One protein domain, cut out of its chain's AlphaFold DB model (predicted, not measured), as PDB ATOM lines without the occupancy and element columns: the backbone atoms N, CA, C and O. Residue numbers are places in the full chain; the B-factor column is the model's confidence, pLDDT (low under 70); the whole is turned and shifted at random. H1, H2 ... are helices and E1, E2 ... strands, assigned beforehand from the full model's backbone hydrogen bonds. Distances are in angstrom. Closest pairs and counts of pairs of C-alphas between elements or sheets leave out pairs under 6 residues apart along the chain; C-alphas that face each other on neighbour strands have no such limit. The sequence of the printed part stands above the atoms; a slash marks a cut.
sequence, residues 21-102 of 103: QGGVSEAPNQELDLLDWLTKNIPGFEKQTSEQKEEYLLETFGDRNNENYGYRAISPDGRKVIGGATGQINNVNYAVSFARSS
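AT A GLANCE: This is residues 21 to 102 of the 103 residues of an uncharacterized protein of Nostoc carneum NIES-2107 (UniProt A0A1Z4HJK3). A single twisted sheet of five strands, E3 to E7, makes a wall with the short helix H1 over one face and the other face bare. A small two-strand hairpin, E1 and E2, comes before the helix, and its residues 26 to 31 stick out. The printed part has 82 residues, with one named helix and seven named strands in the order E1 E2 H1 E3 E4 E5 E6 E7; the large sheet runs E3 - E4 - E5 - E6 - E7, all antiparallel, and the class is mostly strand. The whole is compact, with a radius of gyration of the C-alphas of 12.6 A and spans of 37 by 30 by 18 A.

HOW THE PARTS SIT: E3, residues 46 to 53, and E4, residues 56 to 62, form an antiparallel hairpin at 157 degrees, with N 51 and O 58 2.8 A apart, within hydrogen-bond range. E4 and E5, residues 69 to 74, form the next hairpin, at 164 degrees, with N 59 and O 72 at 2.8 A. E5 and E6, residues 80 to 89, form another at 174 degrees, with N 71 and O 84 at 2.9 A. E6 and E7, residues 92 to 101, form the last at 171 degrees, with N 85 and O 96 at 2.9 A. These five strands are a meander, each strand the antiparallel neighbour of the one before; E3 and E7 are its edge strands. E6 bends by 53 degrees at residue 86. H1, residues 34 to 41, is on this sheet at a height of 9.1 A. H1 lies over E5, but only just: 5 of its 8 C-alphas fall on E5 and 2 on E4. On the local plane it runs slantwise to the strands, only just, at 31 degrees to E5. The closest C-alphas of H1 and E5 are those of Leu 35 and Gly 70, 7.0 A apart. In H1 every O i to N i+4 pair is within hydrogen-bond range. E1, residues 24 to 27, and E2, residues 30 to 33, form an antiparallel hairpin at 163 degrees, with N 25 and O 32 at 2.8 A. The closest C-alphas of E1 and E7 are those of Val 24 and Phe 98, 7.5 A apart. E2 and E7 are only just apart, at 8.4 A.

IN THESE COORDINATES: E1 begins at C-alpha 24, (205.444, 202.654, 148.026). H1 measures 10.4 A from first to last C-alpha, E3 20.0 A, E4 19.6 A and E5 17.1 A. E6 measures 27.6 A and E7 29.6 A; E7 ends at C-alpha 101, (204.828, 207.489, 157.624).

THE WHOLE: The two C-alphas farthest apart are those of Asp 77 and Asn 91, at 37.8 A. The printed part has no cut, and no link is long. The mean pLDDT of the printed part is 81.2; residues 21 to 32 are under 70.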
ATOM      1  N   GLN A  21     206.730 204.606 143.405       46.41
ATOM      2  CA  GLN A  21     207.560 205.792 143.627       46.41
ATOM      3  C   GLN A  21     208.119 205.750 145.054       46.41
ATOM      4  O   GLN A  21     207.372 205.621 146.019       46.41
ATOM      5  N   GLY A  22     209.446 205.812 145.204       50.78
ATOM      6  CA  GLY A  22     210.089 205.817 146.525       50.78
ATOM      7  C   GLY A  22     209.846 204.560 147.373       50.78
ATOM      8  O   GLY A  22     209.983 204.629 148.589       50.78
ATOM      9  N   GLY A  23     209.475 203.434 146.749       50.56
ATOM     10  CA  GLY A  23     209.216 202.154 147.418       50.56
ATOM     11  C   GLY A  23     207.835 202.009 148.065       50.56
ATOM     12  O   GLY A  23     207.661 201.157 148.934       50.56
ATOM     13  N   VAL A  24     206.853 202.807 147.640       51.25
ATOM     14  CA  VAL A  24     205.444 202.654 148.026       51.25
ATOM     15  C   VAL A  24     204.587 202.672 146.762       51.25
ATOM     16  O   VAL A  24     204.785 203.510 145.884       51.25
ATOM     17  N   SER A  25     203.656 201.726 146.646       46.91
ATOM     18  CA  SER A  25     202.638 201.736 145.602       46.91
ATOM     19  C   SER A  25     201.479 202.627 146.031       46.91
ATOM     20  O   SER A  25     200.752 202.285 146.964       46.91
ATOM     21  N   GLU A  26     201.245 203.723 145.312       44.22
ATOM     22  CA  GLU A  26     200.017 204.520 145.439       44.22
ATOM     23  C   GLU A  26     198.870 203.854 144.659       44.22
ATOM     24  O   GLU A  26     198.358 204.392 143.680       44.22
ATOM     25  N   ALA A  27     198.464 202.644 145.058       42.38
ATOM     26  CA  ALA A  27     197.205 202.095 144.564       42.38
ATOM     27  C   ALA A  27     196.060 202.673 145.416       42.38
ATOM     28  O   ALA A  27     196.089 202.530 146.644       42.38
ATOM     29  N   PRO A  28     195.027 203.299 144.819       37.03
ATOM     30  CA  PRO A  28     193.857 203.716 145.576       37.03
ATOM     31  C   PRO A  28     193.224 202.458 146.187       37.03
ATOM     32  O   PRO A  28     192.767 201.575 145.463       37.03
ATOM     33  N   ASN A  29     193.225 202.381 147.521       45.50
ATOM     34  CA  ASN A  29     192.698 201.293 148.364       45.50
ATOM     35  C   ASN A  29     193.648 200.124 148.696       45.50
ATOM     36  O   ASN A  29     193.201 199.153 149.309       45.50
ATOM     37  N   GLN A  30     194.942 200.198 148.365       48.91
ATOM     38  CA  GLN A  30     195.933 199.241 148.873       48.91
ATOM     39  C   GLN A  30     197.301 199.917 149.017       48.91
ATOM     40  O   GLN A  30     198.015 200.100 148.035       48.91
ATOM     41  N   GLU A  31     197.682 200.278 150.244       55.94
ATOM     42  CA  GLU A  31     199.061 200.673 150.535       55.94
ATOM     43  C   GLU A  31     199.940 199.416 150.475       55.94
ATOM     44  O   GLU A  31     200.043 198.680 151.453       55.94
ATOM     45  N   LEU A  32     200.518 199.132 149.307       62.28
ATOM     46  CA  LEU A  32     201.530 198.087 149.159       62.28
ATOM     47  C   LEU A  32     202.896 198.747 149.283       62.28
ATOM     48  O   LEU A  32     203.199 199.675 148.527       62.28
ATOM     49  N   ASP A  33     203.721 198.285 150.216       72.56
ATOM     50  CA  ASP A  33     205.122 198.692 150.218       72.56
ATOM     51  C   ASP A  33     205.924 197.929 149.145       72.56
ATOM     52  O   ASP A  33     205.428 197.009 148.483       72.56
ATOM     53  N   LEU A  34     207.173 198.346 148.931       76.50
ATOM     54  CA  LEU A  34     208.083 197.720 147.973       76.50
ATOM     55  C   LEU A  34     208.198 196.205 148.178       76.50
ATOM     56  O   LEU A  34     208.278 195.470 147.199       76.50
ATOM     57  N   LEU A  35     208.212 195.726 149.422       85.94
ATOM     58  CA  LEU A  35     208.411 194.310 149.733       85.94
ATOM     59  C   LEU A  35     207.158 193.512 149.382       85.94
ATOM     60  O   LEU A  35     207.270 192.413 148.836       85.94
ATOM     61  N   ASP A  36     205.975 194.082 149.607       82.94
ATOM     62  CA  ASP A  36     204.715 193.487 149.163       82.94
ATOM     63  C   ASP A  36     204.649 193.414 147.629       82.94
ATOM     64  O   ASP A  36     204.179 192.421 147.068       82.94
ATOM     65  N   TRP A  37     205.146 194.442 146.927       79.50
ATOM     66  CA  TRP A  37     205.256 194.418 145.467       79.50
ATOM     67  C   TRP A  37     206.251 193.354 144.987       79.50
ATOM     68  O   TRP A  37     205.915 192.577 144.093       79.50
ATOM     69  N   LEU A  38     207.440 193.268 145.592       81.12
ATOM     70  CA  LEU A  38     208.455 192.269 145.240       81.12
ATOM     71  C   LEU A  38     207.935 190.848 145.482       81.12
ATOM     72  O   LEU A  38     208.070 190.002 144.606       81.12
ATOM     73  N   THR A  39     207.241 190.609 146.596       87.12
ATOM     74  CA  THR A  39     206.617 189.309 146.911       87.12
ATOM     75  C   THR A  39     205.570 188.907 145.865       87.12
ATOM     76  O   THR A  39     205.403 187.729 145.558       87.12
ATOM     77  N   LYS A  40     204.862 189.881 145.279       82.31
ATOM     78  CA  LYS A  40     203.877 189.632 144.213       82.31
ATOM     79  C   LYS A  40     204.507 189.386 142.840       82.31
ATOM     80  O   LYS A  40     203.888 188.706 142.025       82.31
ATOM     81  N   ASN A  41     205.677 189.964 142.560       79.19
ATOM     82  CA  ASN A  41     206.235 190.029 141.203       79.19
ATOM     83  C   ASN A  41     207.517 189.206 141.002       79.19
ATOM     84  O   ASN A  41     207.864 188.926 139.857       79.19
ATOM     85  N   ILE A  42     208.204 188.795 142.070       81.69
ATOM     86  CA  ILE A  42     209.397 187.942 142.009       81.69
ATOM     87  C   ILE A  42     209.031 186.546 142.533       81.69
ATOM     88  O   ILE A  42     208.826 186.375 143.737       81.69
ATOM     89  N   PRO A  43     208.937 185.525 141.657       84.75
ATOM     90  CA  PRO A  43     208.616 184.167 142.076       84.75
ATOM     91  C   PRO A  43     209.594 183.641 143.129       84.75
ATOM     92  O   PRO A  43     210.797 183.576 142.901       84.75
ATOM     93  N   GLY A  44     209.059 183.222 144.275       89.00
ATOM     94  CA  GLY A  44     209.854 182.667 145.368       89.00
ATOM     95  C   GLY A  44     210.540 183.701 146.260       89.00
ATOM     96  O   GLY A  44     211.208 183.280 147.197       89.00
ATOM     97  N   PHE A  45     210.367 185.006 146.015       91.81
ATOM     98  CA  PHE A  45     210.727 186.036 146.985       91.81
ATOM     99  C   PHE A  45     209.649 186.106 148.065       91.81
ATOM    100  O   PHE A  45     208.505 186.470 147.795       91.81
ATOM    101  N   GLU A  46     210.001 185.727 149.287       95.75
ATOM    102  CA  GLU A  46     209.052 185.595 150.388       95.75
ATOM    103  C   GLU A  46     209.656 186.051 151.717       95.75
ATOM    104  O   GLU A  46     210.877 186.152 151.877       95.75
ATOM    105  N   LYS A  47     208.784 186.341 152.690       96.38
ATOM    106  CA  LYS A  47     209.202 186.691 154.049       96.38
ATOM    107  C   LYS A  47     209.889 185.492 154.705       96.38
ATOM    108  O   LYS A  47     209.278 184.438 154.853       96.38
ATOM    109  N   GLN A  48     211.124 185.692 155.148       96.56
ATOM    110  CA  GLN A  48     211.953 184.688 155.815       96.56
ATOM    111  C   GLN A  48     211.813 184.769 157.335       96.56
ATOM    112  O   GLN A  48     211.636 183.752 158.003       96.56
ATOM    113  N   THR A  49     211.861 185.983 157.897       97.19
ATOM    114  CA  THR A  49     211.753 186.192 159.347       97.19
ATOM    115  C   THR A  49     210.838 187.358 159.697       97.19
ATOM    116  O   THR A  49     210.571 188.241 158.882       97.19
ATOM    117  N   SER A  50     210.341 187.334 160.933       97.06
ATOM    118  CA  SER A  50     209.507 188.370 161.536       97.06
ATOM    119  C   SER A  50     209.808 188.397 163.030       97.06
ATOM    120  O   SER A  50     209.334 187.543 163.775       97.06
ATOM    121  N   GLU A  51     210.630 189.346 163.463       96.88
ATOM    122  CA  GLU A  51     211.186 189.409 164.814       96.88
ATOM    123  C   GLU A  51     210.912 190.769 165.452       96.88
ATOM    124  O   GLU A  51     211.201 191.811 164.867       96.88
ATOM    125  N   GLN A  52     210.412 190.776 166.686       96.25
ATOM    126  CA  GLN A  52     210.356 192.005 167.473       96.25
ATOM    127  C   GLN A  52     211.776 192.369 167.935       96.25
ATOM    128  O   GLN A  52     212.395 191.615 168.687       96.25
ATOM    129  N   LYS A  53     212.285 193.529 167.508       91.56
ATOM    130  CA  LYS A  53     213.564 194.101 167.947       91.56
ATOM    131  C   LYS A  53     213.337 195.490 168.521       91.56
ATOM    132  O   LYS A  53     213.027 196.424 167.787       91.56
ATOM    133  N   GLU A  54     213.513 195.610 169.834       88.62
ATOM    134  CA  GLU A  54     213.260 196.854 170.568       88.62
ATOM    135  C   GLU A  54     211.849 197.390 170.252       88.62
ATOM    136  O   GLU A  54     210.854 196.679 170.423       88.62
ATOM    137  N   GLU A  55     211.763 198.621 169.752       90.12
ATOM    138  CA  GLU A  55     210.522 199.303 169.390       90.12
ATOM    139  C   GLU A  55     210.043 198.996 167.962       90.12
ATOM    140  O   GLU A  55     209.110 199.636 167.495       90.12
ATOM    141  N   TYR A  56     210.636 198.039 167.243       92.81
ATOM    142  CA  TYR A  56     210.249 197.733 165.862       92.81
ATOM    143  C   TYR A  56     209.980 196.245 165.644       92.81
ATOM    144  O   TYR A  56     210.680 195.378 166.162       92.81
ATOM    145  N   LEU A  57     208.994 195.943 164.801       96.12
ATOM    146  CA  LEU A  57     208.884 194.638 164.160       96.12
ATOM    147  C   LEU A  57     209.804 194.637 162.934       96.12
ATOM    148  O   LEU A  57     209.557 195.368 161.975       96.12
ATOM    149  N   LEU A  58     210.874 193.847 162.979       96.94
ATOM    150  CA  LEU A  58     211.805 193.660 161.873       96.94
ATOM    151  C   LEU A  58     211.409 192.419 161.072       96.94
ATOM    152  O   LEU A  58     211.404 191.306 161.593       96.94
ATOM    153  N   GLU A  59     211.141 192.600 159.788       97.25
ATOM    154  CA  GLU A  59     210.884 191.515 158.849       97.25
ATOM    155  C   GLU A  59     211.994 191.453 157.800       97.25
ATOM    156  O   GLU A  59     212.461 192.488 157.315       97.25
ATOM    157  N   THR A  60     212.408 190.239 157.440       97.12
ATOM    158  CA  THR A  60     213.367 190.003 156.353       97.12
ATOM    159  C   THR A  60     212.746 189.140 155.271       97.12
ATOM    160  O   THR A  60     211.866 188.322 155.538       97.12
ATOM    161  N   PHE A  61     213.206 189.338 154.045       96.75
ATOM    162  CA  PHE A  61     212.696 188.714 152.838       96.75
ATOM    163  C   PHE A  61     213.868 188.232 151.999       96.75
ATOM    164  O   PHE A  61     214.944 188.837 152.005       96.75
ATOM    165  N   GLY A  62     213.648 187.158 151.261       96.00
ATOM    166  CA  GLY A  62     214.647 186.605 150.368       96.00
ATOM    167  C   GLY A  62     214.027 185.630 149.390       96.00
ATOM    168  O   GLY A  62     212.889 185.196 149.579       96.00
ATOM    169  N   ASP A  63     214.780 185.302 148.349       92.62
ATOM    170  CA  ASP A  63     214.441 184.218 147.436       92.62
ATOM    171  C   ASP A  63     215.270 182.953 147.701       92.62
ATOM    172  O   ASP A  63     216.210 182.934 148.495       92.62
ATOM    173  N   ARG A  64     214.912 181.864 147.016       86.25
ATOM    174  CA  ARG A  64     215.583 180.564 147.167       86.25
ATOM    175  C   ARG A  64     217.033 180.552 146.683       86.25
ATOM    176  O   ARG A  64     217.790 179.680 147.103       86.25
ATOM    177  N   ASN A  65     217.400 181.469 145.793       86.50
ATOM    178  CA  ASN A  65     218.726 181.518 145.180       86.50
ATOM    179  C   ASN A  65     219.668 182.489 145.909       86.50
ATOM    180  O   ASN A  65     220.846 182.560 145.561       86.50
ATOM    181  N   ASN A  66     219.173 183.211 146.920       85.50
ATOM    182  CA  ASN A  66     219.828 184.357 147.549       85.50
ATOM    183  C   ASN A  66     220.223 185.460 146.548       85.50
ATOM    184  O   ASN A  66     221.183 186.196 146.781       85.50
ATOM    185  N   GLU A  67     219.498 185.578 145.435       89.44
ATOM    186  CA  GLU A  67     219.715 186.628 144.430       89.44
ATOM    187  C   GLU A  67     219.020 187.928 144.832       89.44
ATOM    188  O   GLU A  67     219.446 189.010 144.434       89.44
ATOM    189  N   ASN A  68     217.967 187.827 145.645       90.38
ATOM    190  CA  ASN A  68     217.191 188.949 146.142       90.38
ATOM    191  C   ASN A  68     217.090 188.897 147.666       90.38
ATOM    192  O   ASN A  68     216.814 187.852 148.255       90.38
ATOM    193  N   TYR A  69     217.273 190.051 148.300       95.19
ATOM    194  CA  TYR A  69     217.149 190.249 149.737       95.19
ATOM    195  C   TYR A  69     216.384 191.536 150.018       95.19
ATOM    196  O   TYR A  69     216.570 192.547 149.341       95.19
ATOM    197  N   GLY A  70     215.572 191.528 151.067       94.19
ATOM    198  CA  GLY A  70     214.947 192.742 151.557       94.19
ATOM    199  C   GLY A  70     214.686 192.721 153.050       94.19
ATOM    200  O   GLY A  70     214.685 191.676 153.699       94.19
ATOM    201  N   TYR A  71     214.461 193.903 153.604       94.88
ATOM    202  CA  TYR A  71     214.078 194.076 154.995       94.88
ATOM    203  C   TYR A  71     213.110 195.243 155.145       94.88
ATOM    204  O   TYR A  71     213.157 196.213 154.381       94.88
ATOM    205  N   ARG A  72     212.271 195.177 156.179       93.25
ATOM    206  CA  ARG A  72     211.522 196.334 156.670       93.25
ATOM    207  C   ARG A  72     211.422 196.318 158.189       93.25
ATOM    208  O   ARG A  72     211.275 195.259 158.790       93.25
ATOM    209  N   ALA A  73     211.508 197.492 158.796       93.62
ATOM    210  CA  ALA A  73     211.233 197.729 160.202       93.62
ATOM    211  C   ALA A  73     209.944 198.547 160.318       93.62
ATOM    212  O   ALA A  73     209.805 199.594 159.681       93.62
ATOM    213  N   ILE A  74     209.011 198.053 161.125       92.88
ATOM    214  CA  ILE A  74     207.665 198.602 161.295       92.88
ATOM    215  C   ILE A  74     207.520 199.065 162.745       92.88
ATOM    216  O   ILE A  74     207.814 198.298 163.663       92.88
ATOM    217  N   SER A  75     207.101 200.314 162.969       90.75
ATOM    218  CA  SER A  75     206.825 200.816 164.323       90.75
ATOM    219  C   SER A  75     205.661 200.055 164.972       90.75
ATOM    220  O   SER A  75     204.838 199.478 164.260       90.75
ATOM    221  N   PRO A  76     205.513 200.063 166.311       88.75
ATOM    222  CA  PRO A  76     204.519 199.227 166.993       88.75
ATOM    223  C   PRO A  76     203.076 199.587 166.620       88.75
ATOM    224  O   PRO A  76     202.185 198.746 166.660       88.75
ATOM    225  N   ASP A  77     202.851 200.847 166.246       86.31
ATOM    226  CA  ASP A  77     201.572 201.374 165.771       86.31
ATOM    227  C   ASP A  77     201.342 201.164 164.260       86.31
ATOM    228  O   ASP A  77     200.309 201.576 163.736       86.31
ATOM    229  N   GLY A  78     202.304 200.567 163.548       84.06
ATOM    230  CA  GLY A  78     202.271 200.340 162.103       84.06
ATOM    231  C   GLY A  78     202.399 201.601 161.244       84.06
ATOM    232  O   GLY A  78     202.380 201.512 160.012       84.06
ATOM    233  N   ARG A  79     202.524 202.783 161.860       82.44
ATOM    234  CA  ARG A  79     202.471 204.063 161.146       82.44
ATOM    235  C   ARG A  79     203.757 204.379 160.413       82.44
ATOM    236  O   ARG A  79     203.709 205.032 159.376       82.44
ATOM    237  N   LYS A  80     204.897 203.922 160.926       84.19
ATOM    238  CA  LYS A  80     206.209 204.110 160.315       84.19
ATOM    239  C   LYS A  80     206.717 202.786 159.781       84.19
ATOM    240  O   LYS A  80     206.758 201.793 160.502       84.19
ATOM    241  N   VAL A  81     207.146 202.803 158.530       86.44
ATOM    242  CA  VAL A  81     207.830 201.680 157.894       86.44
ATOM    243  C   VAL A  81     209.094 202.222 157.257       86.44
ATOM    244  O   VAL A  81     209.036 203.200 156.518       86.44
ATOM    245  N   ILE A  82     210.233 201.610 157.543       88.19
ATOM    246  CA  ILE A  82     211.491 201.873 156.841       88.19
ATOM    247  C   ILE A  82     212.025 200.557 156.313       88.19
ATOM    248  O   ILE A  82     211.857 199.524 156.954       88.19
ATOM    249  N   GLY A  83     212.690 200.567 155.170       89.31
ATOM    250  CA  GLY A  83     213.212 199.328 154.627       89.31
ATOM    251  C   GLY A  83     214.062 199.520 153.395       89.31
ATOM    252  O   GLY A  83     214.328 200.636 152.943       89.31
ATOM    253  N   GLY A  84     214.480 198.393 152.847       87.69
ATOM    254  CA  GLY A  84     215.225 198.347 151.609       87.69
ATOM    255  C   GLY A  84     215.234 196.956 151.013       87.69
ATOM    256  O   GLY A  84     214.912 195.970 151.674       87.69
ATOM    257  N   ALA A  85     215.604 196.899 149.743       88.00
ATOM    258  CA  ALA A  85     215.784 195.662 149.012       88.00
ATOM    259  C   ALA A  85     216.966 195.791 148.055       88.00
ATOM    260  O   ALA A  85     217.252 196.871 147.537       88.00
ATOM    261  N   THR A  86     217.653 194.685 147.829       87.69
ATOM    262  CA  THR A  86     218.752 194.562 146.879       87.69
ATOM    263  C   THR A  86     218.623 193.239 146.155       87.69
ATOM    264  O   THR A  86     218.157 192.256 146.730       87.69
ATOM    265  N   GLY A  87     219.088 193.191 144.917       86.12
ATOM    266  CA  GLY A  87     219.168 191.932 144.203       86.12
ATOM    267  C   GLY A  87     219.338 192.104 142.714       86.12
ATOM    268  O   GLY A  87     219.901 193.100 142.253       86.12
ATOM    269  N   GLN A  88     218.830 191.127 141.972       79.06
ATOM    270  CA  GLN A  88     218.916 191.088 140.523       79.06
ATOM    271  C   GLN A  88     217.573 190.694 139.898       79.06
ATOM    272  O   GLN A  88     216.933 189.730 140.313       79.06
ATOM    273  N   ILE A  89     217.157 191.431 138.865       74.25
ATOM    274  CA  ILE A  89     215.976 191.137 138.042       74.25
ATOM    275  C   ILE A  89     216.405 191.203 136.579       74.25
ATOM    276  O   ILE A  89     216.930 192.222 136.137       74.25
ATOM    277  N   ASN A  90     216.184 190.136 135.805       75.56
ATOM    278  CA  ASN A  90     216.531 190.077 134.376       75.56
ATOM    279  C   ASN A  90     217.986 190.502 134.078       75.56
ATOM    280  O   ASN A  90     218.238 191.279 133.159       75.56
ATOM    281  N   ASN A  91     218.945 190.012 134.871       74.00
ATOM    282  CA  ASN A  91     220.367 190.381 134.831       74.00
ATOM    283  C   ASN A  91     220.705 191.844 135.178       74.00
ATOM    284  O   ASN A  91     221.865 192.243 135.065       74.00
ATOM    285  N   VAL A  92     219.743 192.636 135.649       75.62
ATOM    286  CA  VAL A  92     219.960 194.011 136.112       75.62
ATOM    287  C   VAL A  92     219.984 194.033 137.634       75.62
ATOM    288  O   VAL A  92     219.042 193.581 138.284       75.62
ATOM    289  N   ASN A  93     221.065 194.564 138.203       80.31
ATOM    290  CA  ASN A  93     221.194 194.727 139.649       80.31
ATOM    291  C   ASN A  93     220.375 195.930 140.120       80.31
ATOM    292  O   ASN A  93     220.405 196.984 139.484       80.31
ATOM    293  N   TYR A  94     219.706 195.800 141.261       78.25
ATOM    294  CA  TYR A  94     218.996 196.898 141.908       78.25
ATOM    295  C   TYR A  94     219.359 196.991 143.387       78.25
ATOM    296  O   TYR A  94     219.670 195.996 144.041       78.25
ATOM    297  N   ALA A  95     219.275 198.208 143.912       81.56
ATOM    298  CA  ALA A  95     219.313 198.499 145.334       81.56
ATOM    299  C   ALA A  95     218.366 199.672 145.594       81.56
ATOM    300  O   ALA A  95     218.457 200.709 144.936       81.56
ATOM    301  N   VAL A  96     217.433 199.494 146.522       79.19
ATOM    302  CA  VAL A  96     216.373 200.457 146.820       79.19
ATOM    303  C   VAL A  96     216.233 200.595 148.329       79.19
ATOM    304  O   VAL A  96     216.381 199.630 149.079       79.19
ATOM    305  N   SER A  97     215.924 201.802 148.786       81.06
ATOM    306  CA  SER A  97     215.527 202.082 150.166       81.06
ATOM    307  C   SER A  97     214.246 202.900 150.164       81.06
ATOM    308  O   SER A  97     214.018 203.686 149.244       81.06
ATOM    309  N   PHE A  98     213.415 202.717 151.184       76.69
ATOM    310  CA  PHE A  98     212.140 203.410 151.309       76.69
ATOM    311  C   PHE A  98     211.807 203.728 152.762       76.69
ATOM    312  O   PHE A  98     212.293 203.091 153.699       76.69
ATOM    313  N   ALA A  99     210.956 204.733 152.927       79.94
ATOM    314  CA  ALA A  99     210.383 205.112 154.201       79.94
ATOM    315  C   ALA A  99     208.949 205.596 153.983       79.94
ATOM    316  O   ALA A  99     208.674 206.359 153.059       79.94
ATOM    317  N   ARG A 100     208.045 205.176 154.862       75.19
ATOM    318  CA  ARG A 100     206.637 205.561 154.888       75.19
ATOM    319  C   ARG A 100     206.271 206.006 156.294       75.19
ATOM    320  O   ARG A 100     206.660 205.360 157.264       75.19
ATOM    321  N   SER A 101     205.492 207.077 156.390       76.19
ATOM    322  CA  SER A 101     204.828 207.489 157.624       76.19
ATOM    323  C   SER A 101     203.373 207.833 157.317       76.19
ATOM    324  O   SER A 101     203.134 208.657 156.439       76.19
ATOM    325  N   SER A 102     202.421 207.245 158.038       70.56
ATOM    326  CA  SER A 102     201.015 207.672 158.034       70.56
ATOM    327  C   SER A 102     200.721 208.609 159.214       70.56
ATOM    328  O   SER A 102     201.412 208.570 160.238       70.56
TER     329      SER A 102